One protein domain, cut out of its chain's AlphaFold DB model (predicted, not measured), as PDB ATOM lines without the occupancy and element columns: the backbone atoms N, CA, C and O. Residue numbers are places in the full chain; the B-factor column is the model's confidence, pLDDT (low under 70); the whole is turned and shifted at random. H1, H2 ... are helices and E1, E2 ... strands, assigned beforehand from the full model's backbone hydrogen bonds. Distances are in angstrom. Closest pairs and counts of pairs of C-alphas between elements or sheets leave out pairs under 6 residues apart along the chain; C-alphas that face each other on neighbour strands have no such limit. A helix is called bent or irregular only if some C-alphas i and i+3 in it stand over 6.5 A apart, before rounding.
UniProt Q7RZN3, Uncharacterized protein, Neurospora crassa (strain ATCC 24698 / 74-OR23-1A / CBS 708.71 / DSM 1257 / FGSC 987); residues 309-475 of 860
ATOM      1  N   ASN A 309      98.222 115.195 166.368       60.34
ATOM      2  CA  ASN A 309      97.906 114.428 165.169       60.34
ATOM      3  C   ASN A 309      96.392 114.448 164.873       60.34
ATOM      4  O   ASN A 309      95.764 113.402 164.686       60.34
ATOM      5  N   GLN A 310      95.786 115.641 164.838       79.31
ATOM      6  CA  GLN A 310      94.416 115.808 164.358       79.31
ATOM      7  C   GLN A 310      94.390 115.576 162.846       79.31
ATOM      8  O   GLN A 310      94.712 116.451 162.046       79.31
ATOM      9  N   TYR A 311      94.008 114.362 162.462       87.06
ATOM     10  CA  TYR A 311      93.695 114.016 161.084       87.06
ATOM     11  C   TYR A 311      92.452 114.781 160.620       87.06
ATOM     12  O   TYR A 311      91.370 114.625 161.188       87.06
ATOM     13  N   ILE A 312      92.604 115.580 159.567       87.62
ATOM     14  CA  ILE A 312      91.518 116.323 158.928       87.62
ATOM     15  C   ILE A 312      90.978 115.456 157.793       87.62
ATOM     16  O   ILE A 312      91.749 114.922 156.984       87.62
ATOM     17  N   ARG A 313      89.655 115.285 157.697       86.69
ATOM     18  CA  ARG A 313      89.075 114.600 156.533       86.69
ATOM     19  C   ARG A 313      89.257 115.518 155.343       86.69
ATOM     20  O   ARG A 313      88.891 116.686 155.428       86.69
ATOM     21  N   VAL A 314      89.726 115.011 154.203       82.31
ATOM     22  CA  VAL A 314      89.956 115.892 153.042       82.31
ATOM     23  C   VAL A 314      88.667 116.654 152.679       82.31
ATOM     24  O   VAL A 314      88.726 117.826 152.320       82.31
ATOM     25  N   SER A 315      87.495 116.024 152.869       81.44
ATOM     26  CA  SER A 315      86.157 116.600 152.640       81.44
ATOM     27  C   SER A 315      85.778 117.795 153.521       81.44
ATOM     28  O   SER A 315      84.799 118.471 153.219       81.44
ATOM     29  N   GLU A 316      86.489 118.024 154.625       83.88
ATOM     30  CA  GLU A 316      86.282 119.172 155.518       83.88
ATOM     31  C   GLU A 316      87.016 120.422 155.007       83.88
ATOM     32  O   GLU A 316      86.693 121.534 155.423       83.88
ATOM     33  N   ILE A 317      87.961 120.271 154.068       80.81
ATOM     34  CA  ILE A 317      88.793 121.377 153.598       80.81
ATOM     35  C   ILE A 317      88.030 122.206 152.543       80.81
ATOM     36  O   ILE A 317      87.651 121.676 151.489       80.81
ATOM     37  N   PRO A 318      87.789 123.514 152.768       70.62
ATOM     38  CA  PRO A 318      86.896 124.295 151.917       70.62
ATOM     39  C   PRO A 318      87.360 124.424 150.462       70.62
ATOM     40  O   PRO A 318      88.498 124.779 150.164       70.62
ATOM     41  N   GLY A 319      86.437 124.241 149.517       63.62
ATOM     42  CA  GLY A 319      86.693 124.519 148.099       63.62
ATOM     43  C   GLY A 319      87.400 123.410 147.317       63.62
ATOM     44  O   GLY A 319      87.615 123.597 146.122       63.62
ATOM     45  N   PHE A 320      87.682 122.256 147.928       66.69
ATOM     46  CA  PHE A 320      88.016 121.046 147.180       66.69
ATOM     47  C   PHE A 320      86.798 120.560 146.382       66.69
ATOM     48  O   PHE A 320      85.765 120.204 146.951       66.69
ATOM     49  N   ARG A 321      86.919 120.503 145.054       58.16
ATOM     50  CA  ARG A 321      85.931 119.871 144.162       58.16
ATOM     51  C   ARG A 321      86.559 118.656 143.494       58.16
ATOM     52  O   ARG A 321      87.047 118.759 142.372       58.16
ATOM     53  N   TYR A 322      86.608 117.523 144.195       57.97
ATOM     54  CA  TYR A 322      87.282 116.325 143.679       57.97
ATOM     55  C   TYR A 322      86.742 115.927 142.305       57.97
ATOM     56  O   TYR A 322      85.558 115.610 142.178       57.97
ATOM     57  N   GLY A 323      87.631 115.826 141.313       46.12
ATOM     58  CA  GLY A 323      87.310 115.182 140.034       46.12
ATOM     59  C   GLY A 323      86.867 113.721 140.211       46.12
ATOM     60  O   GLY A 323      86.128 113.186 139.389       46.12
ATOM     61  N   HIS A 324      87.251 113.093 141.329       48.09
ATOM     62  CA  HIS A 324      86.821 111.759 141.747       48.09
ATOM     63  C   HIS A 324      86.201 111.799 143.156       48.09
ATOM     64  O   HIS A 324      86.739 111.283 144.131       48.09
ATOM     65  N   CYS A 325      85.029 112.426 143.274       47.56
ATOM     66  CA  CYS A 325      84.293 112.594 144.537       47.56
ATOM     67  C   CYS A 325      83.895 111.290 145.263       47.56
ATOM     68  O   CYS A 325      83.497 111.345 146.428       47.56
ATOM     69  N   TYR A 326      84.035 110.131 144.614       52.44
ATOM     70  CA  TYR A 326      83.761 108.817 145.199       52.44
ATOM     71  C   TYR A 326      84.982 108.147 145.849       52.44
ATOM     72  O   TYR A 326      84.797 107.427 146.824       52.44
ATOM     73  N   THR A 327      86.213 108.390 145.377       54.22
ATOM     74  CA  THR A 327      87.421 107.727 145.921       54.22
ATOM     75  C   THR A 327      87.911 108.348 147.225       54.22
ATOM     76  O   THR A 327      88.539 107.672 148.028       54.22
ATOM     77  N   ASN A 328      87.595 109.625 147.461       55.09
ATOM     78  CA  ASN A 328      88.173 110.399 148.566       55.09
ATOM     79  C   ASN A 328      87.241 110.482 149.793       55.09
ATOM     80  O   ASN A 328      87.550 111.163 150.773       55.09
ATOM     81  N   ARG A 329      86.087 109.797 149.769       60.78
ATOM     82  CA  ARG A 329      85.162 109.721 150.912       60.78
ATOM     83  C   ARG A 329      85.777 108.871 152.025       60.78
ATOM     84  O   ARG A 329      85.714 107.650 151.982       60.78
ATOM     85  N   GLY A 330      86.328 109.540 153.035       72.38
ATOM     86  CA  GLY A 330      87.008 108.899 154.164       72.38
ATOM     87  C   GLY A 330      88.531 108.995 154.113       72.38
ATOM     88  O   GLY A 330      89.170 108.594 155.078       72.38
ATOM     89  N   ALA A 331      89.109 109.581 153.058       81.75
ATOM     90  CA  ALA A 331      90.513 109.966 153.084       81.75
ATOM     91  C   ALA A 331      90.743 111.012 154.190       81.75
ATOM     92  O   ALA A 331      89.991 111.988 154.317       81.75
ATOM     93  N   THR A 332      91.795 110.803 154.972       87.31
ATOM     94  CA  THR A 332      92.253 111.700 156.031       87.31
ATOM     95  C   THR A 332      93.710 112.049 155.801       87.31
ATOM     96  O   THR A 332      94.510 111.171 155.493       87.31
ATOM     97  N   ILE A 333      94.052 113.316 155.992       88.56
ATOM     98  CA  ILE A 333      95.426 113.824 155.930       88.56
ATOM     99  C   ILE A 333      95.792 114.440 157.280       88.56
ATOM    100  O   ILE A 333      94.898 114.784 158.055       88.56
ATOM    101  N   THR A 334      97.083 114.579 157.588       90.88
ATOM    102  CA  THR A 334      97.492 115.330 158.786       90.88
ATOM    103  C   THR A 334      96.938 116.758 158.742       90.88
ATOM    104  O   THR A 334      96.924 117.384 157.679       90.88
ATOM    105  N   GLY A 335      96.505 117.311 159.877       90.25
ATOM    106  CA  GLY A 335      96.279 118.756 160.005       90.25
ATOM    107  C   GLY A 335      97.580 119.565 160.057       90.25
ATOM    108  O   GLY A 335      97.595 120.730 159.663       90.25
ATOM    109  N   ARG A 336      98.669 118.905 160.477       92.88
ATOM    110  CA  ARG A 336     100.013 119.450 160.699       92.88
ATOM    111  C   ARG A 336     100.984 119.018 159.598       92.88
ATOM    112  O   ARG A 336     101.772 118.095 159.799       92.88
ATOM    113  N   ILE A 337     100.913 119.628 158.414       92.81
ATOM    114  CA  ILE A 337     101.878 119.356 157.327       92.81
ATOM    115  C   ILE A 337     103.259 119.967 157.604       92.81
ATOM    116  O   ILE A 337     104.260 119.481 157.095       92.81
ATOM    117  N   ASP A 338     103.325 120.987 158.461       91.50
ATOM    118  CA  ASP A 338     104.570 121.577 158.962       91.50
ATOM    119  C   ASP A 338     105.477 120.553 159.668       91.50
ATOM    120  O   ASP A 338     106.691 120.598 159.500       91.50
ATOM    121  N   LEU A 339     104.887 119.592 160.389       90.12
ATOM    122  CA  LEU A 339     105.614 118.501 161.051       90.12
ATOM    123  C   LEU A 339     105.995 117.364 160.090       90.12
ATOM    124  O   LEU A 339     106.860 116.550 160.408       90.12
ATOM    125  N   TYR A 340     105.338 117.290 158.929       89.50
ATOM    126  CA  TYR A 340     105.472 116.193 157.974       89.50
ATOM    127  C   TYR A 340     105.523 116.705 156.519       89.50
ATOM    128  O   TYR A 340     104.596 116.438 155.745       89.50
ATOM    129  N   PRO A 341     106.594 117.413 156.095       87.75
ATOM    130  CA  PRO A 341     106.723 117.902 154.716       87.75
ATOM    131  C   PRO A 341     106.690 116.782 153.665       87.75
ATOM    132  O   PRO A 341     106.259 117.003 152.537       87.75
ATOM    133  N   ASN A 342     107.048 115.553 154.047       86.69
ATOM    134  CA  ASN A 342     106.905 114.347 153.228       86.69
ATOM    135  C   ASN A 342     105.444 113.978 152.882       86.69
ATOM    136  O   ASN A 342     105.224 113.167 151.986       86.69
ATOM    137  N   GLN A 343     104.436 114.567 153.540       88.69
ATOM    138  CA  GLN A 343     103.020 114.425 153.163       88.69
ATOM    139  C   GLN A 343     102.579 115.433 152.086       88.69
ATOM    140  O   GLN A 343     101.474 115.323 151.551       88.69
ATOM    141  N   LEU A 344     103.431 116.396 151.717       89.56
ATOM    142  CA  LEU A 344     103.134 117.390 150.687       89.56
ATOM    143  C   LEU A 344     102.856 116.805 149.290       89.56
ATOM    144  O   LEU A 344     101.902 117.274 148.666       89.56
ATOM    145  N   PRO A 345     103.557 115.763 148.801       88.12
ATOM    146  CA  PRO A 345     103.210 115.113 147.534       88.12
ATOM    147  C   PRO A 345     101.789 114.546 147.555       88.12
ATOM    148  O   PRO A 345     101.020 114.737 146.616       88.12
ATOM    149  N   ILE A 346     101.402 113.944 148.683       88.44
ATOM    150  CA  ILE A 346     100.059 113.396 148.899       88.44
ATOM    151  C   ILE A 346      99.012 114.526 148.873       88.44
ATOM    152  O   ILE A 346      97.936 114.375 148.295       88.44
ATOM    153  N   LEU A 347      99.334 115.697 149.438       88.00
ATOM    154  CA  LEU A 347      98.461 116.873 149.389       88.00
ATOM    155  C   LEU A 347      98.215 117.357 147.947       88.00
ATOM    156  O   LEU A 347      97.078 117.688 147.602       88.00
ATOM    157  N   LEU A 348      99.244 117.355 147.090       87.69
ATOM    158  CA  LEU A 348      99.145 117.756 145.676       87.69
ATOM    159  C   LEU A 348      98.207 116.855 144.859       87.69
ATOM    160  O   LEU A 348      97.664 117.299 143.844       87.69
ATOM    161  N   ASP A 349      97.979 115.611 145.281       84.62
ATOM    162  CA  ASP A 349      97.005 114.715 144.649       84.62
ATOM    163  C   ASP A 349      95.559 114.999 145.021       84.62
ATOM    164  O   ASP A 349      94.661 114.800 144.198       84.62
ATOM    165  N   TYR A 350      95.332 115.589 146.190       79.31
ATOM    166  CA  TYR A 350      94.010 116.063 146.561       79.31
ATOM    167  C   TYR A 350      93.704 117.465 146.019       79.31
ATOM    168  O   TYR A 350      92.535 117.739 145.739       79.31
ATOM    169  N   ILE A 351      94.694 118.361 145.894       81.50
ATOM    170  CA  ILE A 351      94.470 119.775 145.540       81.50
ATOM    171  C   ILE A 351      93.793 119.915 144.166       81.50
ATOM    172  O   ILE A 351      94.338 119.567 143.119       81.50
ATOM    173  N   THR A 352      92.601 120.515 144.165       77.62
ATOM    174  CA  THR A 352      91.835 120.793 142.946       77.62
ATOM    175  C   THR A 352      92.113 122.214 142.470       77.62
ATOM    176  O   THR A 352      91.619 123.180 143.055       77.62
ATOM    177  N   LEU A 353      92.906 122.329 141.404       79.81
ATOM    178  CA  LEU A 353      93.357 123.591 140.814       79.81
ATOM    179  C   LEU A 353      92.231 124.279 140.020       79.81
ATOM    180  O   LEU A 353      92.175 124.232 138.792       79.81
ATOM    181  N   ASP A 354      91.298 124.900 140.743       83.44
ATOM    182  CA  ASP A 354      90.169 125.630 140.166       83.44
ATOM    183  C   ASP A 354      90.618 126.944 139.503       83.44
ATOM    184  O   ASP A 354      90.874 127.953 140.166       83.44
ATOM    185  N   ARG A 355      90.651 126.942 138.165       83.12
ATOM    186  CA  ARG A 355      90.968 128.115 137.334       83.12
ATOM    187  C   ARG A 355      89.993 129.276 137.535       83.12
ATOM    188  O   ARG A 355      90.394 130.419 137.334       83.12
ATOM    189  N   ASN A 356      88.753 129.005 137.946       87.38
ATOM    190  CA  ASN A 356      87.681 129.997 138.033       87.38
ATOM    191  C   ASN A 356      87.609 130.684 139.410       87.38
ATOM    192  O   ASN A 356      86.849 131.637 139.597       87.38
ATOM    193  N   SER A 357      88.420 130.246 140.379       89.56
ATOM    194  CA  SER A 357      88.505 130.878 141.695       89.56
ATOM    195  C   SER A 357      89.094 132.296 141.596       89.56
ATOM    196  O   SER A 357      90.271 132.499 141.284       89.56
ATOM    197  N   ARG A 358      88.266 133.308 141.896       92.50
ATOM    198  CA  ARG A 358      88.683 134.718 141.993       92.50
ATOM    199  C   ARG A 358      89.677 134.904 143.149       92.50
ATOM    200  O   ARG A 358      89.476 134.348 144.227       92.50
ATOM    201  N   LEU A 359      90.689 135.755 142.961       93.44
ATOM    202  CA  LEU A 359      91.726 136.031 143.972       93.44
ATOM    203  C   LEU A 359      91.142 136.457 145.331       93.44
ATOM    204  O   LEU A 359      91.577 135.961 146.363       93.44
ATOM    205  N   SER A 360      90.098 137.293 145.339       93.75
ATOM    206  CA  SER A 360      89.401 137.719 146.565       93.75
ATOM    207  C   SER A 360      88.748 136.567 147.340       93.75
ATOM    208  O   SER A 360      88.709 136.593 148.568       93.75
ATOM    209  N   ILE A 361      88.283 135.518 146.653       93.19
ATOM    210  CA  ILE A 361      87.753 134.308 147.300       93.19
ATOM    211  C   ILE A 361      88.895 133.535 147.972       93.19
ATOM    212  O   ILE A 361      88.712 133.020 149.071       93.19
ATOM    213  N   LEU A 362      90.074 133.485 147.346       93.38
ATOM    214  CA  LEU A 362      91.255 132.818 147.896       93.38
ATOM    215  C   LEU A 362      91.817 133.579 149.109       93.38
ATOM    216  O   LEU A 362      92.078 132.952 150.131       93.38
ATOM    217  N   TYR A 363      91.881 134.915 149.067       94.88
ATOM    218  CA  TYR A 363      92.226 135.735 150.241       94.88
ATOM    219  C   TYR A 363      91.253 135.501 151.400       94.88
ATOM    220  O   TYR A 363      91.678 135.304 152.533       94.88
ATOM    221  N   ARG A 364      89.946 135.440 151.109       93.50
ATOM    222  CA  ARG A 364      88.915 135.170 152.116       93.50
ATOM    223  C   ARG A 364      89.008 133.759 152.705       93.50
ATOM    224  O   ARG A 364      88.713 133.597 153.883       93.50
ATOM    225  N   ARG A 365      89.417 132.753 151.919       92.44
ATOM    226  CA  ARG A 365      89.700 131.387 152.408       92.44
ATOM    227  C   ARG A 365      90.945 131.334 153.297       92.44
ATOM    228  O   ARG A 365      90.954 130.573 154.250       92.44
ATOM    229  N   LEU A 366      91.947 132.171 153.023       92.69
ATOM    230  CA  LEU A 366      93.099 132.409 153.903       92.69
ATOM    231  C   LEU A 366      92.783 133.378 155.063       92.69
ATOM    232  O   LEU A 366      93.686 133.788 155.780       92.69
ATOM    233  N   GLU A 367      91.529 133.812 155.233       93.06
ATOM    234  CA  GLU A 367      91.119 134.763 156.281       93.06
ATOM    235  C   GLU A 367      91.966 136.057 156.314       93.06
ATOM    236  O   GLU A 367      92.186 136.691 157.355       93.06
ATOM    237  N   LEU A 368      92.439 136.456 155.131       92.00
ATOM    238  CA  LEU A 368      93.171 137.688 154.884       92.00
ATOM    239  C   LEU A 368      92.194 138.786 154.465       92.00
ATOM    240  O   LEU A 368      91.308 138.579 153.633       92.00
ATOM    241  N   ASN A 369      92.398 139.985 155.005       91.69
ATOM    242  CA  ASN A 369      91.718 141.180 154.513       91.69
ATOM    243  C   ASN A 369      92.234 141.541 153.109       91.69
ATOM    244  O   ASN A 369      93.374 141.220 152.777       91.69
ATOM    245  N   ASP A 370      91.454 142.272 152.304       92.25
ATOM    246  CA  ASP A 370      91.819 142.587 150.908       92.25
ATOM    247  C   ASP A 370      93.200 143.243 150.747       92.25
ATOM    248  O   ASP A 370      93.867 143.030 149.736       92.25
ATOM    249  N   TRP A 371      93.646 144.039 151.725       94.88
ATOM    250  CA  TRP A 371      94.982 144.641 151.707       94.88
ATOM    251  C   TRP A 371      96.085 143.604 151.968       94.88
ATOM    252  O   TRP A 371      97.044 143.552 151.205       94.88
ATOM    253  N   GLN A 372      95.899 142.719 152.954       93.56
ATOM    254  CA  GLN A 372      96.825 141.621 153.270       93.56
ATOM    255  C   GLN A 372      96.902 140.620 152.116       93.56
ATOM    256  O   GLN A 372      97.979 140.171 151.751       93.56
ATOM    257  N   GLY A 373      95.762 140.305 151.496       94.94
ATOM    258  CA  GLY A 373      95.705 139.451 150.313       94.94
ATOM    259  C   GLY A 373      96.442 140.053 149.115       94.94
ATOM    260  O   GLY A 373      97.137 139.335 148.403       94.94
ATOM    261  N   LYS A 374      96.350 141.375 148.905       95.62
ATOM    262  CA  LYS A 374      97.119 142.087 147.866       95.62
ATOM    263  C   LYS A 374      98.618 142.120 148.160       95.62
ATOM    264  O   LYS A 374      99.403 141.959 147.232       95.62
ATOM    265  N   GLU A 375      99.006 142.317 149.415       95.81
ATOM    266  CA  GLU A 375     100.407 142.301 149.842       95.81
ATOM    267  C   GLU A 375     101.014 140.897 149.690       95.81
ATOM    268  O   GLU A 375     102.033 140.750 149.022       95.81
ATOM    269  N   LEU A 376     100.313 139.851 150.143       94.56
ATOM    270  CA  LEU A 376     100.692 138.456 149.902       94.56
ATOM    271  C   LEU A 376     100.771 138.139 148.401       94.56
ATOM    272  O   LEU A 376     101.719 137.503 147.954       94.56
ATOM    273  N   ASN A 377      99.812 138.603 147.594       95.00
ATOM    274  CA  ASN A 377      99.840 138.424 146.138       95.00
ATOM    275  C   ASN A 377     101.056 139.100 145.493       95.00
ATOM    276  O   ASN A 377     101.599 138.558 144.532       95.00
ATOM    277  N   LYS A 378     101.484 140.258 146.015       95.50
ATOM    278  CA  LYS A 378     102.717 140.921 145.591       95.50
ATOM    279  C   LYS A 378     103.930 140.065 145.957       95.50
ATOM    280  O   LYS A 378     104.665 139.695 145.054       95.50
ATOM    281  N   GLU A 379     104.082 139.661 147.220       94.75
ATOM    282  CA  GLU A 379     105.209 138.814 147.645       94.75
ATOM    283  C   GLU A 379     105.270 137.484 146.881       94.75
ATOM    284  O   GLU A 379     106.342 137.055 146.474       94.75
ATOM    285  N   MET A 380     104.127 136.845 146.624       93.06
ATOM    286  CA  MET A 380     104.044 135.634 145.804       93.06
ATOM    287  C   MET A 380     104.411 135.881 144.338       93.06
ATOM    288  O   MET A 380     105.018 135.015 143.716       93.06
ATOM    289  N   LYS A 381     104.032 137.026 143.753       93.31
ATOM    290  CA  LYS A 381     104.441 137.398 142.389       93.31
ATOM    291  C   LYS A 381     105.934 137.660 142.322       93.31
ATOM    292  O   LYS A 381     106.573 137.148 141.412       93.31
ATOM    293  N   ASP A 382     106.463 138.407 143.284       93.06
ATOM    294  CA  ASP A 382     107.886 138.707 143.404       93.06
ATOM    295  C   ASP A 382     108.675 137.400 143.605       93.06
ATOM    296  O   ASP A 382     109.674 137.180 142.932       93.06
ATOM    297  N   PHE A 383     108.176 136.465 144.420       91.06
ATOM    298  CA  PHE A 383     108.721 135.110 144.544       91.06
ATOM    299  C   PHE A 383     108.681 134.340 143.216       91.06
ATOM    300  O   PHE A 383     109.710 133.841 142.774       91.06
ATOM    301  N   VAL A 384     107.535 134.267 142.533       90.19
ATOM    302  CA  VAL A 384     107.402 133.564 141.239       90.19
ATOM    303  C   VAL A 384     108.304 134.160 140.148       90.19
ATOM    304  O   VAL A 384     108.803 133.420 139.303       90.19
ATOM    305  N   LEU A 385     108.516 135.479 140.155       89.00
ATOM    306  CA  LEU A 385     109.305 136.191 139.145       89.00
ATOM    307  C   LEU A 385     110.810 136.208 139.434       89.00
ATOM    308  O   LEU A 385     111.584 136.174 138.484       89.00
ATOM    309  N   ASN A 386     111.222 136.279 140.702       85.00
ATOM    310  CA  ASN A 386     112.620 136.503 141.095       85.00
ATOM    311  C   ASN A 386     113.323 135.239 141.625       85.00
ATOM    312  O   ASN A 386     114.455 135.323 142.095       85.00
ATOM    313  N   SER A 387     112.665 134.078 141.593       82.31
ATOM    314  CA  SER A 387     113.228 132.801 142.052       82.31
ATOM    315  C   SER A 387     113.486 131.825 140.902       82.31
ATOM    316  O   SER A 387     113.048 132.023 139.768       82.31
ATOM    317  N   VAL A 388     114.099 130.688 141.240       82.12
ATOM    318  CA  VAL A 388     114.213 129.501 140.374       82.12
ATOM    319  C   VAL A 388     112.890 129.027 139.768       82.12
ATOM    320  O   VAL A 388     112.898 128.362 138.736       82.12
ATOM    321  N   PHE A 389     111.743 129.384 140.352       81.31
ATOM    322  CA  PHE A 389     110.446 129.025 139.790       81.31
ATOM    323  C   PHE A 389     110.120 129.788 138.496       81.31
ATOM    324  O   PHE A 389     109.277 129.319 137.734       81.31
ATOM    325  N   GLN A 390     110.814 130.888 138.177       85.25
ATOM    326  CA  GLN A 390     110.596 131.638 136.936       85.25
ATOM    327  C   GLN A 390     110.823 130.768 135.683       85.25
ATOM    328  O   GLN A 390     110.010 130.802 134.757       85.25
ATOM    329  N   SER A 391     111.876 129.940 135.659       82.62
ATOM    330  CA  SER A 391     112.166 129.047 134.523       82.62
ATOM    331  C   SER A 391     111.103 127.952 134.372       82.62
ATOM    332  O   SER A 391     110.623 127.700 133.263       82.62
ATOM    333  N   LEU A 392     110.658 127.365 135.488       77.75
ATOM    334  CA  LEU A 392     109.564 126.386 135.547       77.75
ATOM    335  C   LEU A 392     108.240 126.979 135.038       77.75
ATOM    336  O   LEU A 392     107.524 126.332 134.267       77.75
ATOM    337  N   VAL A 393     107.930 128.221 135.419       80.81
ATOM    338  CA  VAL A 393     106.734 128.957 134.978       80.81
ATOM    339  C   VAL A 393     106.774 129.287 133.485       80.81
ATOM    340  O   VAL A 393     105.744 129.182 132.817       80.81
ATOM    341  N   TYR A 394     107.943 129.655 132.955       79.44
ATOM    342  CA  TYR A 394     108.090 130.092 131.566       79.44
ATOM    343  C   TYR A 394     108.184 128.922 130.567       79.44
ATOM    344  O   TYR A 394     107.511 128.943 129.537       79.44
ATOM    345  N   HIS A 395     108.980 127.887 130.870       66.88
ATOM    346  CA  HIS A 395     109.386 126.875 129.882       66.88
ATOM    347  C   HIS A 395     108.682 125.512 129.976       66.88
ATOM    348  O   HIS A 395     108.579 124.833 128.959       66.88
ATOM    349  N   LYS A 396     108.230 125.073 131.162       61.06
ATOM    350  CA  LYS A 396     107.867 123.652 131.405       61.06
ATOM    351  C   LYS A 396     106.428 123.390 131.860       61.06
ATOM    352  O   LYS A 396     106.026 122.239 131.956       61.06
ATOM    353  N   THR A 397     105.640 124.429 132.127       60.00
ATOM    354  CA  THR A 397     104.298 124.303 132.738       60.00
ATOM    355  C   THR A 397     103.145 124.734 131.823       60.00
ATOM    356  O   THR A 397     102.014 124.906 132.285       60.00
ATOM    357  N   GLN A 398     103.396 124.913 130.520       65.75
ATOM    358  CA  GLN A 398     102.346 125.207 129.543       65.75
ATOM    359  C   GLN A 398     101.515 123.947 129.261       65.75
ATOM    360  O   GLN A 398     101.988 123.003 128.637       65.75
ATOM    361  N   GLY A 399     100.272 123.918 129.745       69.94
ATOM    362  CA  GLY A 399      99.336 122.805 129.538       69.94
ATOM    363  C   GLY A 399      99.599 121.560 130.397       69.94
ATOM    364  O   GLY A 399      98.637 120.892 130.777       69.94
ATOM    365  N   ASP A 400     100.853 121.275 130.767       83.69
ATOM    366  CA  ASP A 400     101.181 120.124 131.610       83.69
ATOM    367  C   ASP A 400     100.750 120.313 133.075       83.69
ATOM    368  O   ASP A 400     101.301 121.107 133.846       83.69
ATOM    369  N   VAL A 401      99.768 119.505 133.478       82.56
ATOM    370  CA  VAL A 401      99.275 119.419 134.856       82.56
ATOM    371  C   VAL A 401     100.337 118.832 135.795       82.56
ATOM    372  O   VAL A 401     100.377 119.230 136.960       82.56
ATOM    373  N   ARG A 402     101.213 117.927 135.326       84.06
ATOM    374  CA  ARG A 402     102.261 117.303 136.153       84.06
ATOM    375  C   ARG A 402     103.321 118.333 136.536       84.06
ATOM    376  O   ARG A 402     103.529 118.559 137.727       84.06
ATOM    377  N   GLY A 403     103.914 119.022 135.563       85.38
ATOM    378  CA  GLY A 403     104.850 120.122 135.788       85.38
ATOM    379  C   GLY A 403     104.262 121.218 136.678       85.38
ATOM    380  O   GLY A 403     104.935 121.696 137.590       85.38
ATOM    381  N   MET A 404     102.984 121.572 136.484       87.25
ATOM    382  CA  MET A 404     102.291 122.531 137.353       87.25
ATOM    383  C   MET A 404     102.220 122.043 138.807       87.25
ATOM    384  O   MET A 404     102.563 122.800 139.713       87.25
ATOM    385  N   LYS A 405     101.823 120.784 139.052       87.25
ATOM    386  CA  LYS A 405     101.822 120.202 140.406       87.25
ATOM    387  C   LYS A 405     103.212 120.205 141.040       87.25
ATOM    388  O   LYS A 405     103.318 120.484 142.226       87.25
ATOM    389  N   ILE A 406     104.261 119.917 140.273       85.88
ATOM    390  CA  ILE A 406     105.637 119.857 140.786       85.88
ATOM    391  C   ILE A 406     106.147 121.251 141.162       85.88
ATOM    392  O   ILE A 406     106.690 121.422 142.250       85.88
ATOM    393  N   MET A 407     105.904 122.259 140.319       88.88
ATOM    394  CA  MET A 407     106.209 123.660 140.632       88.88
ATOM    395  C   MET A 407     105.467 124.115 141.897       88.88
ATOM    396  O   MET A 407     106.086 124.684 142.794       88.88
ATOM    397  N   LEU A 408     104.174 123.788 142.017       91.25
ATOM    398  CA  LEU A 408     103.398 124.043 143.233       91.25
ATOM    399  C   LEU A 408     104.007 123.328 144.449       91.25
ATOM    400  O   LEU A 408     104.213 123.957 145.478       91.25
ATOM    401  N   GLY A 409     104.359 122.048 144.326       91.06
ATOM    402  CA  GLY A 409     104.975 121.262 145.393       91.06
ATOM    403  C   GLY A 409     106.309 121.821 145.881       91.06
ATOM    404  O   GLY A 409     106.477 122.029 147.079       91.06
ATOM    405  N   GLY A 410     107.233 122.129 144.968       89.75
ATOM    406  CA  GLY A 410     108.509 122.760 145.317       89.75
ATOM    407  C   GLY A 410     108.310 124.123 145.985       89.75
ATOM    408  O   GLY A 410     108.951 124.426 146.990       89.75
ATOM    409  N   ALA A 411     107.363 124.922 145.492       88.94
ATOM    410  CA  ALA A 411     107.034 126.200 146.101       88.94
ATOM    411  C   ALA A 411     106.413 126.039 147.502       88.94
ATOM    412  O   ALA A 411     106.793 126.771 148.412       88.94
ATOM    413  N   ALA A 412     105.496 125.087 147.712       90.94
ATOM    414  CA  ALA A 412     104.945 124.784 149.036       90.94
ATOM    415  C   ALA A 412     106.036 124.356 150.014       90.94
ATOM    416  O   ALA A 412     106.070 124.846 151.139       90.94
ATOM    417  N   TYR A 413     106.947 123.489 149.572       91.69
ATOM    418  CA  TYR A 413     108.090 123.069 150.371       91.69
ATOM    419  C   TYR A 413     108.941 124.275 150.791       91.69
ATOM    420  O   TYR A 413     109.217 124.446 151.976       91.69
ATOM    421  N   TYR A 414     109.252 125.178 149.855       89.81
ATOM    422  CA  TYR A 414     109.954 126.427 150.154       89.81
ATOM    423  C   TYR A 414     109.205 127.305 151.174       89.81
ATOM    424  O   TYR A 414     109.821 127.845 152.090       89.81
ATOM    425  N   MET A 415     107.878 127.444 151.075       86.38
ATOM    426  CA  MET A 415     107.079 128.215 152.047       86.38
ATOM    427  C   MET A 415     107.092 127.594 153.449       86.38
ATOM    428  O   MET A 415     107.095 128.335 154.436       86.38
ATOM    429  N   LEU A 416     107.068 126.255 153.535       90.31
ATOM    430  CA  LEU A 416     107.172 125.516 154.795       90.31
ATOM    431  C   LEU A 416     108.515 125.808 155.470       90.31
ATOM    432  O   LEU A 416     108.539 126.166 156.644       90.31
ATOM    433  N   THR A 417     109.619 125.708 154.724       89.19
ATOM    434  CA  THR A 417     110.975 125.873 155.269       89.19
ATOM    435  C   THR A 417     111.358 127.327 155.547       89.19
ATOM    436  O   THR A 417     112.195 127.576 156.409       89.19
ATOM    437  N   THR A 418     110.740 128.304 154.875       89.38
ATOM    438  CA  THR A 418     111.046 129.741 155.047       89.38
ATOM    439  C   THR A 418     110.106 130.479 156.006       89.38
ATOM    440  O   THR A 418     110.112 131.709 156.054       89.38
ATOM    441  N   GLY A 419     109.279 129.759 156.773       89.75
ATOM    442  CA  GLY A 419     108.448 130.352 157.829       89.75
ATOM    443  C   GLY A 419     107.316 131.260 157.328       89.75
ATOM    444  O   GLY A 419     106.770 132.046 158.104       89.75
ATOM    445  N   TRP A 420     106.912 131.164 156.053       90.94
ATOM    446  CA  TRP A 420     105.835 132.009 155.505       90.94
ATOM    447  C   TRP A 420     104.500 131.802 156.222       90.94
ATOM    448  O   TRP A 420     103.731 132.753 156.367       90.94
ATOM    449  N   GLY A 421     104.235 130.578 156.689       89.44
ATOM    450  CA  GLY A 421     103.072 130.278 157.517       89.44
ATOM    451  C   GLY A 421     103.046 131.129 158.791       89.44
ATOM    452  O   GLY A 421     102.066 131.818 159.056       89.44
ATOM    453  N   GLU A 422     104.157 131.184 159.521       90.19
ATOM    454  CA  GLU A 422     104.274 132.000 160.731       90.19
ATOM    455  C   GLU A 422     104.214 133.504 160.419       90.19
ATOM    456  O   GLU A 422     103.470 134.238 161.069       90.19
ATOM    457  N   LYS A 423     104.905 133.959 159.363       91.12
ATOM    458  CA  LYS A 423     104.887 135.363 158.916       91.12
ATOM    459  C   LYS A 423     103.468 135.877 158.636       91.12
ATOM    460  O   LYS A 423     103.125 136.991 159.027       91.12
ATOM    461  N   TRP A 424     102.651 135.090 157.932       90.44
ATOM    462  CA  TRP A 424     101.339 135.531 157.440       90.44
ATOM    463  C   TRP A 424     100.176 135.219 158.388       90.44
ATOM    464  O   TRP A 424      99.199 135.982 158.445       90.44
ATOM    465  N   PHE A 425     100.271 134.125 159.145       88.75
ATOM    466  CA  PHE A 425      99.197 133.615 160.004       88.75
ATOM    467  C   PHE A 425      99.489 133.782 161.502       88.75
ATOM    468  O   PHE A 425      98.562 133.665 162.303       88.75
ATOM    469  N   GLY A 426     100.714 134.185 161.857       84.88
ATOM    470  CA  GLY A 426     101.201 134.332 163.226       84.88
ATOM    471  C   GLY A 426     101.760 133.023 163.782       84.88
ATOM    472  O   GLY A 426     101.439 131.940 163.296       84.88
ATOM    473  N   SER A 427     102.580 133.116 164.827       81.81
ATOM    474  CA  SER A 427     102.937 131.950 165.636       81.81
ATOM    475  C   SER A 427     101.765 131.545 166.538       81.81
ATOM    476  O   SER A 427     100.868 132.349 166.820       81.81
ATOM    477  N   THR A 428     101.809 130.325 167.077       69.00
ATOM    478  CA  THR A 428     100.850 129.821 168.078       69.00
ATOM    479  C   THR A 428     100.743 130.670 169.343       69.00
ATOM    480  O   THR A 428      99.809 130.475 170.113       69.00
ATOM    481  N   GLU A 429     101.664 131.604 169.582       61.62
ATOM    482  CA  GLU A 429     101.637 132.504 170.740       61.62
ATOM    483  C   GLU A 429     100.816 133.777 170.468       61.62
ATOM    484  O   GLU A 429     100.297 134.400 171.395       61.62
ATOM    485  N   CYS A 430     100.602 134.134 169.197       55.81
ATOM    486  CA  CYS A 430      99.821 135.300 168.778       55.81
ATOM    487  C   CYS A 430      98.298 135.047 168.775       55.81
ATOM    488  O   CYS A 430      97.585 135.503 167.875       55.81
ATOM    489  N   TYR A 431      97.768 134.348 169.788       52.28
ATOM    490  CA  TYR A 431      96.323 134.147 169.923       52.28
ATOM    491  C   TYR A 431      95.593 135.487 170.066       52.28
ATOM    492  O   TYR A 431      95.644 136.148 171.100       52.28
ATOM    493  N   VAL A 432      94.827 135.820 169.027       50.62
ATOM    494  CA  VAL A 432      93.646 136.689 169.088       50.62
ATOM    495  C   VAL A 432      93.906 138.042 169.766       50.62
ATOM    496  O   VAL A 432      93.410 138.337 170.855       50.62
ATOM    497  N   SER A 433      94.549 138.957 169.031       46.97
ATOM    498  CA  SER A 433      94.204 140.377 169.205       46.97
ATOM    499  C   SER A 433      92.672 140.503 169.081       46.97
ATOM    500  O   SER A 433      92.139 140.083 168.050       46.97
ATOM    501  N   PRO A 434      91.944 141.054 170.077       50.59
ATOM    502  CA  PRO A 434      90.506 140.800 170.296       50.59
ATOM    503  C   PRO A 434      89.515 141.326 169.232       50.59
ATOM    504  O   PRO A 434      88.305 141.304 169.450       50.59
ATOM    505  N   GLY A 435      90.000 141.773 168.070       61.03
ATOM    506  CA  GLY A 435      89.199 142.066 166.877       61.03
ATOM    507  C   GLY A 435      89.410 141.110 165.692       61.03
ATOM    508  O   GLY A 435      88.597 141.131 164.771       61.03
ATOM    509  N   ASN A 436      90.459 140.275 165.680       61.56
ATOM    510  CA  ASN A 436      90.831 139.479 164.506       61.56
ATOM    511  C   ASN A 436      90.318 138.031 164.621       61.56
ATOM    512  O   ASN A 436      90.852 137.228 165.379       61.56
ATOM    513  N   ARG A 437      89.250 137.708 163.880       68.69
ATOM    514  CA  ARG A 437      88.503 136.436 163.971       68.69
ATOM    515  C   ARG A 437      89.015 135.348 163.013       68.69
ATOM    516  O   ARG A 437      88.202 134.727 162.329       68.69
ATOM    517  N   ARG A 438      90.329 135.143 162.929       81.88
ATOM    518  CA  ARG A 438      90.877 134.014 162.159       81.88
ATOM    519  C   ARG A 438      90.527 132.700 162.866       81.88
ATOM    520  O   ARG A 438      90.727 132.585 164.073       81.88
ATOM    521  N   GLN A 439      89.933 131.766 162.132       85.44
ATOM    522  CA  GLN A 439      89.635 130.399 162.563       85.44
ATOM    523  C   GLN A 439      90.827 129.474 162.302       85.44
ATOM    524  O   GLN A 439      91.016 128.520 163.048       85.44
ATOM    525  N   THR A 440      91.611 129.774 161.264       87.81
ATOM    526  CA  THR A 440      92.834 129.065 160.884       87.81
ATOM    527  C   THR A 440      94.050 129.691 161.563       87.81
ATOM    528  O   THR A 440      94.259 130.906 161.514       87.81
ATOM    529  N   ILE A 441      94.848 128.857 162.228       88.94
ATOM    530  CA  ILE A 441      95.987 129.267 163.052       88.94
ATOM    531  C   ILE A 441      97.213 128.462 162.633       88.94
ATOM    532  O   ILE A 441      97.159 127.239 162.525       88.94
ATOM    533  N   TRP A 442      98.347 129.128 162.427       90.56
ATOM    534  CA  TRP A 442      99.613 128.447 162.167       90.56
ATOM    535  C   TRP A 442     100.348 128.113 163.480       90.56
ATOM    536  O   TRP A 442     100.299 128.907 164.419       90.56
ATOM    537  N   PRO A 443     101.036 126.958 163.585       91.31
ATOM    538  CA  PRO A 443     101.068 125.841 162.632       91.31
ATOM    539  C   PRO A 443      99.866 124.881 162.689       91.31
ATOM    540  O   PRO A 443      99.805 123.964 161.879       91.31
ATOM    541  N   ARG A 444      98.914 125.051 163.620       89.38
ATOM    542  CA  ARG A 444      97.842 124.069 163.886       89.38
ATOM    543  C   ARG A 444      97.083 123.595 162.639       89.38
ATOM    544  O   ARG A 444      96.865 122.397 162.487       89.38
ATOM    545  N   ASP A 445      96.700 124.532 161.780       91.88
ATOM    546  CA  ASP A 445      95.911 124.304 160.567       91.88
ATOM    547  C   ASP A 445      96.778 124.409 159.299       91.88
ATOM    548  O   ASP A 445      96.286 124.765 158.221       91.88
ATOM    549  N   SER A 446      98.085 124.133 159.423       93.62
ATOM    550  CA  SER A 446      99.082 124.307 158.362       93.62
ATOM    551  C   SER A 446      98.678 123.632 157.054       93.62
ATOM    552  O   SER A 446      98.896 124.207 155.990       93.62
ATOM    553  N   THR A 447      98.014 122.473 157.103       93.75
ATOM    554  CA  THR A 447      97.534 121.775 155.901       93.75
ATOM    555  C   THR A 447      96.426 122.541 155.175       93.75
ATOM    556  O   THR A 447      96.472 122.670 153.952       93.75
ATOM    557  N   ILE A 448      95.442 123.091 155.897       92.69
ATOM    558  CA  ILE A 448      94.351 123.888 155.302       92.69
ATOM    559  C   ILE A 448      94.926 125.169 154.688       92.69
ATOM    560  O   ILE A 448      94.637 125.493 153.530       92.69
ATOM    561  N   ILE A 449      95.782 125.856 155.450       93.38
ATOM    562  CA  ILE A 449      96.482 127.070 155.020       93.38
ATOM    563  C   ILE A 449      97.282 126.780 153.745       93.38
ATOM    564  O   ILE A 449      97.116 127.485 152.750       93.38
ATOM    565  N   MET A 450      98.073 125.700 153.729       93.38
ATOM    566  CA  MET A 450      98.914 125.329 152.592       93.38
ATOM    567  C   MET A 450      98.099 125.061 151.325       93.38
ATOM    568  O   MET A 450      98.465 125.546 150.259       93.38
ATOM    569  N   VAL A 451      96.949 124.381 151.402       92.12
ATOM    570  CA  VAL A 451      96.095 124.199 150.214       92.12
ATOM    571  C   VAL A 451      95.601 125.534 149.664       92.12
ATOM    572  O   VAL A 451      95.649 125.776 148.456       92.12
ATOM    573  N   HIS A 452      95.082 126.406 150.524       92.38
ATOM    574  CA  HIS A 452      94.576 127.700 150.078       92.38
ATOM    575  C   HIS A 452      95.702 128.567 149.487       92.38
ATOM    576  O   HIS A 452      95.483 129.261 148.491       92.38
ATOM    577  N   PHE A 453      96.917 128.438 150.023       92.88
ATOM    578  CA  PHE A 453      98.130 129.055 149.502       92.88
ATOM    579  C   PHE A 453      98.520 128.485 148.126       92.88
ATOM    580  O   PHE A 453      98.771 129.252 147.197       92.88
ATOM    581  N   MET A 454      98.470 127.161 147.943       92.69
ATOM    582  CA  MET A 454      98.673 126.478 146.656       92.69
ATOM    583  C   MET A 454      97.663 126.906 145.591       92.69
ATOM    584  O   MET A 454      98.042 127.171 144.453       92.69
ATOM    585  N   GLY A 455      96.385 127.039 145.955       92.81
ATOM    586  CA  GLY A 455      95.352 127.550 145.051       92.81
ATOM    587  C   GLY A 455      95.601 129.001 144.626       92.81
ATOM    588  O   GLY A 455      95.372 129.360 143.470       92.81
ATOM    589  N   LEU A 456      96.113 129.835 145.538       93.94
ATOM    590  CA  LEU A 456      96.481 131.220 145.247       93.94
ATOM    591  C   LEU A 456      97.746 131.315 144.377       93.94
ATOM    592  O   LEU A 456      97.732 132.047 143.386       93.94
ATOM    593  N   LEU A 457      98.783 130.526 144.668       93.31
ATOM    594  CA  LEU A 457      99.984 130.429 143.836       93.31
ATOM    595  C   LEU A 457      99.642 129.956 142.417       93.31
ATOM    596  O   LEU A 457     100.056 130.587 141.446       93.31
ATOM    597  N   TYR A 458      98.819 128.909 142.288       93.12
ATOM    598  CA  TYR A 458      98.327 128.422 140.998       93.12
ATOM    599  C   TYR A 458      97.663 129.533 140.185       93.12
ATOM    600  O   TYR A 458      97.957 129.702 139.002       93.12
ATOM    601  N   ARG A 459      96.792 130.330 140.821       93.56
ATOM    602  CA  ARG A 459      96.102 131.428 140.140       93.56
ATOM    603  C   ARG A 459      97.071 132.522 139.686       93.56
ATOM    604  O   ARG A 459      96.885 133.054 138.594       93.56
ATOM    605  N   ILE A 460      98.104 132.829 140.475       93.12
ATOM    606  CA  ILE A 460      99.155 133.796 140.116       93.12
ATOM    607  C   ILE A 460      99.978 133.296 138.925       93.12
ATOM    608  O   ILE A 460     100.135 134.032 137.952       93.12
ATOM    609  N   VAL A 461     100.451 132.049 138.966       91.62
ATOM    610  CA  VAL A 461     101.223 131.446 137.869       91.62
ATOM    611  C   VAL A 461     100.389 131.376 136.590       91.62
ATOM    612  O   VAL A 461     100.856 131.795 135.534       91.62
ATOM    613  N   TYR A 462      99.127 130.948 136.681       91.25
ATOM    614  CA  TYR A 462      98.209 130.926 135.541       91.25
ATOM    615  C   TYR A 462      98.008 132.323 134.931       91.25
ATOM    616  O   TYR A 462      98.085 132.484 133.714       91.25
ATOM    617  N   GLN A 463      97.804 133.355 135.761       91.38
ATOM    618  CA  GLN A 463      97.700 134.742 135.289       91.38
ATOM    619  C   GLN A 463      98.980 135.214 134.586       91.38
ATOM    620  O   GLN A 463      98.888 135.857 133.542       91.38
ATOM    621  N   GLN A 464     100.164 134.872 135.107       89.94
ATOM    622  CA  GLN A 464     101.426 135.198 134.438       89.94
ATOM    623  C   GLN A 464     101.576 134.460 133.100       89.94
ATOM    624  O   GLN A 464     101.906 135.094 132.104       89.94
ATOM    625  N   GLN A 465     101.260 133.164 133.030       89.56
ATOM    626  CA  GLN A 465     101.294 132.398 131.776       89.56
ATOM    627  C   GLN A 465     100.345 132.965 130.706       89.56
ATOM    628  O   GLN A 465     100.706 133.017 129.532       89.56
ATOM    629  N   VAL A 466      99.134 133.394 131.083       89.31
ATOM    630  CA  VAL A 466      98.199 134.081 130.167       89.31
ATOM    631  C   VAL A 466      98.780 135.424 129.714       89.31
ATOM    632  O   VAL A 466      98.768 135.725 128.522       89.31
ATOM    633  N   PHE A 467      99.346 136.212 130.633       90.50
ATOM    634  CA  PHE A 467      99.973 137.496 130.310       90.50
ATOM    635  C   PHE A 467     101.161 137.348 129.347       90.50
ATOM    636  O   PHE A 467     101.239 138.085 128.364       90.50
ATOM    637  N   PHE A 468     102.053 136.378 129.575       88.12
ATOM    638  CA  PHE A 468     103.179 136.105 128.679       88.12
ATOM    639  C   PHE A 468     102.706 135.646 127.294       88.12
ATOM    640  O   PHE A 468     103.163 136.209 126.302       88.12
ATOM    641  N   ARG A 469     101.723 134.733 127.208       87.44
ATOM    642  CA  ARG A 469     101.135 134.308 125.921       87.44
ATOM    643  C   ARG A 469     100.458 135.461 125.172       87.44
ATOM    644  O   ARG A 469     100.630 135.579 123.961       87.44
ATOM    645  N   LYS A 470      99.742 136.356 125.870       92.50
ATOM    646  CA  LYS A 470      99.171 137.576 125.265       92.50
ATOM    647  C   LYS A 470     100.280 138.491 124.731       92.50
ATOM    648  O   LYS A 470     100.244 138.861 123.563       92.50
ATOM    649  N   LYS A 471     101.309 138.766 125.539       91.75
ATOM    650  CA  LYS A 471     102.471 139.586 125.152       91.75
ATOM    651  C   LYS A 471     103.232 139.006 123.952       91.75
ATOM    652  O   LYS A 471     103.662 139.768 123.092       91.75
ATOM    653  N   GLU A 472     103.386 137.686 123.875       89.50
ATOM    654  CA  GLU A 472     104.019 136.994 122.746       89.50
ATOM    655  C   GLU A 472     103.165 137.079 121.472       89.50
ATOM    656  O   GLU A 472     103.677 137.452 120.417       89.50
ATOM    657  N   LYS A 473     101.850 136.837 121.574       91.56
ATOM    658  CA  LYS A 473     100.894 136.991 120.462       91.56
ATOM    659  C   LYS A 473     100.865 138.428 119.928       91.56
ATOM    660  O   LYS A 473     100.873 138.635 118.715       91.56
ATOM    661  N   ASP A 474     100.891 139.416 120.821       93.44
ATOM    662  CA  ASP A 474     100.951 140.834 120.464       93.44
ATOM    663  C   ASP A 474     102.311 141.203 119.844       93.44
ATOM    664  O   ASP A 474     102.353 141.928 118.851       93.44
ATOM    665  N   ALA A 475     103.427 140.663 120.346       92.56
ATOM    666  CA  ALA A 475     104.752 140.856 119.749       92.56
ATOM    667  C   ALA A 475     104.862 140.231 118.346       92.56
ATOM    668  O   ALA A 475     105.416 140.856 117.443       92.56
TER     669      ALA A 475
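This is residues 309 to 475 of the 860 residues of an uncharacterized protein of Neurospora crassa (strain ATCC 24698 / 74-OR23-1A / CBS 708.71 / DSM 1257 / FGSC 987) (UniProt Q7RZN3). One long helix, H7, runs through the body as its axis, and shorter helices pack round it: H3 and H5 cross it at steep angles, while the short H2 lies side by side with it. H1 packs on H5, a tiny two-stranded hairpin of E1 and E2 lies near the beginning of H7, and residues 470 to 475 of H7 stick out at the other end. The 167 printed residues, mostly helix by class, hold E1, E2 and then H1 to H7; the sheet has order E1 - E2 and is antiparallel. The whole is compact, with a radius of gyration of the C-alphas of 16.1 A and spans of 51 by 39 by 26 A.

E1 is residues 311 to 313, with C-alpha 311 at (93.695, 114.016, 161.084), and E2 is residues 332 to 334. H7, residues 446 to 475, is 42.4 A long, from C-alpha 446 at (99.082, 124.307, 158.362) to C-alpha 475 at (104.752, 140.856, 119.749). H5, residues 401 to 417, is 24.4 A long, and H3, residues 370 to 386, is 23.8 A long. H1 is residues 341 to 350, 15.2 A long and only just irregular, with C-alphas 342 and 345 6.8 A apart. H2 is residues 359 to 365, H4 residues 389 to 396 and H6 residues 420 to 425.

E1 and E2 form a hairpin, with N 312 and O 333 at 2.9 A and N 333 and O 312 at 3.0 A, both within hydrogen-bond range. The closest C-alphas of E2 and H7, those of Thr 334 and Thr 447, are 7.1 A apart. H7 is the hub. With residues 450 to 458 alone it touches H5, closest at the C-alphas of Leu 408 and Met 454, 6.3 A, at a steep tilt of 52 degrees, opposite ways. H3 touches H7 at a steep tilt of 63 degrees, closest at Lys 381 and Ile 460, C-alphas 6.8 A apart. H2 touches H7 at a shallow tilt of 3 degrees, opposite ways, with the C-alphas of Leu 362 and Leu 456 closest, 6.1 A. H4 only just touches H7, with 3 pairs of C-alphas within 8 A, the closest those of Val 393 and Val 461, 6.7 A. H4 and H5 form a helical hairpin, closest at the C-alphas of Lys 396 and Gly 403, 6.4 A. H1 touches H5, with the C-alphas of Leu 348 and Lys 405 closest, 6.4 A. H6 is close to H7 but not clearly touching, with the C-alphas of Gly 421 and Ser 446 closest, 7.2 A. Each O i to N i+4 pair is within hydrogen-bond range in H2 to H7, but 3 of 6 in H1.

The two C-alphas farthest apart, those of Asn 309 and Ala 475, are 53.0 A apart. The printed part has no cut. The links E1 to E2 and H6 to H7 are long. The mean pLDDT of the printed part is 83.9; residue 309 and residues 319 to 329, 395 to 399 and 428 to 437 are under 70.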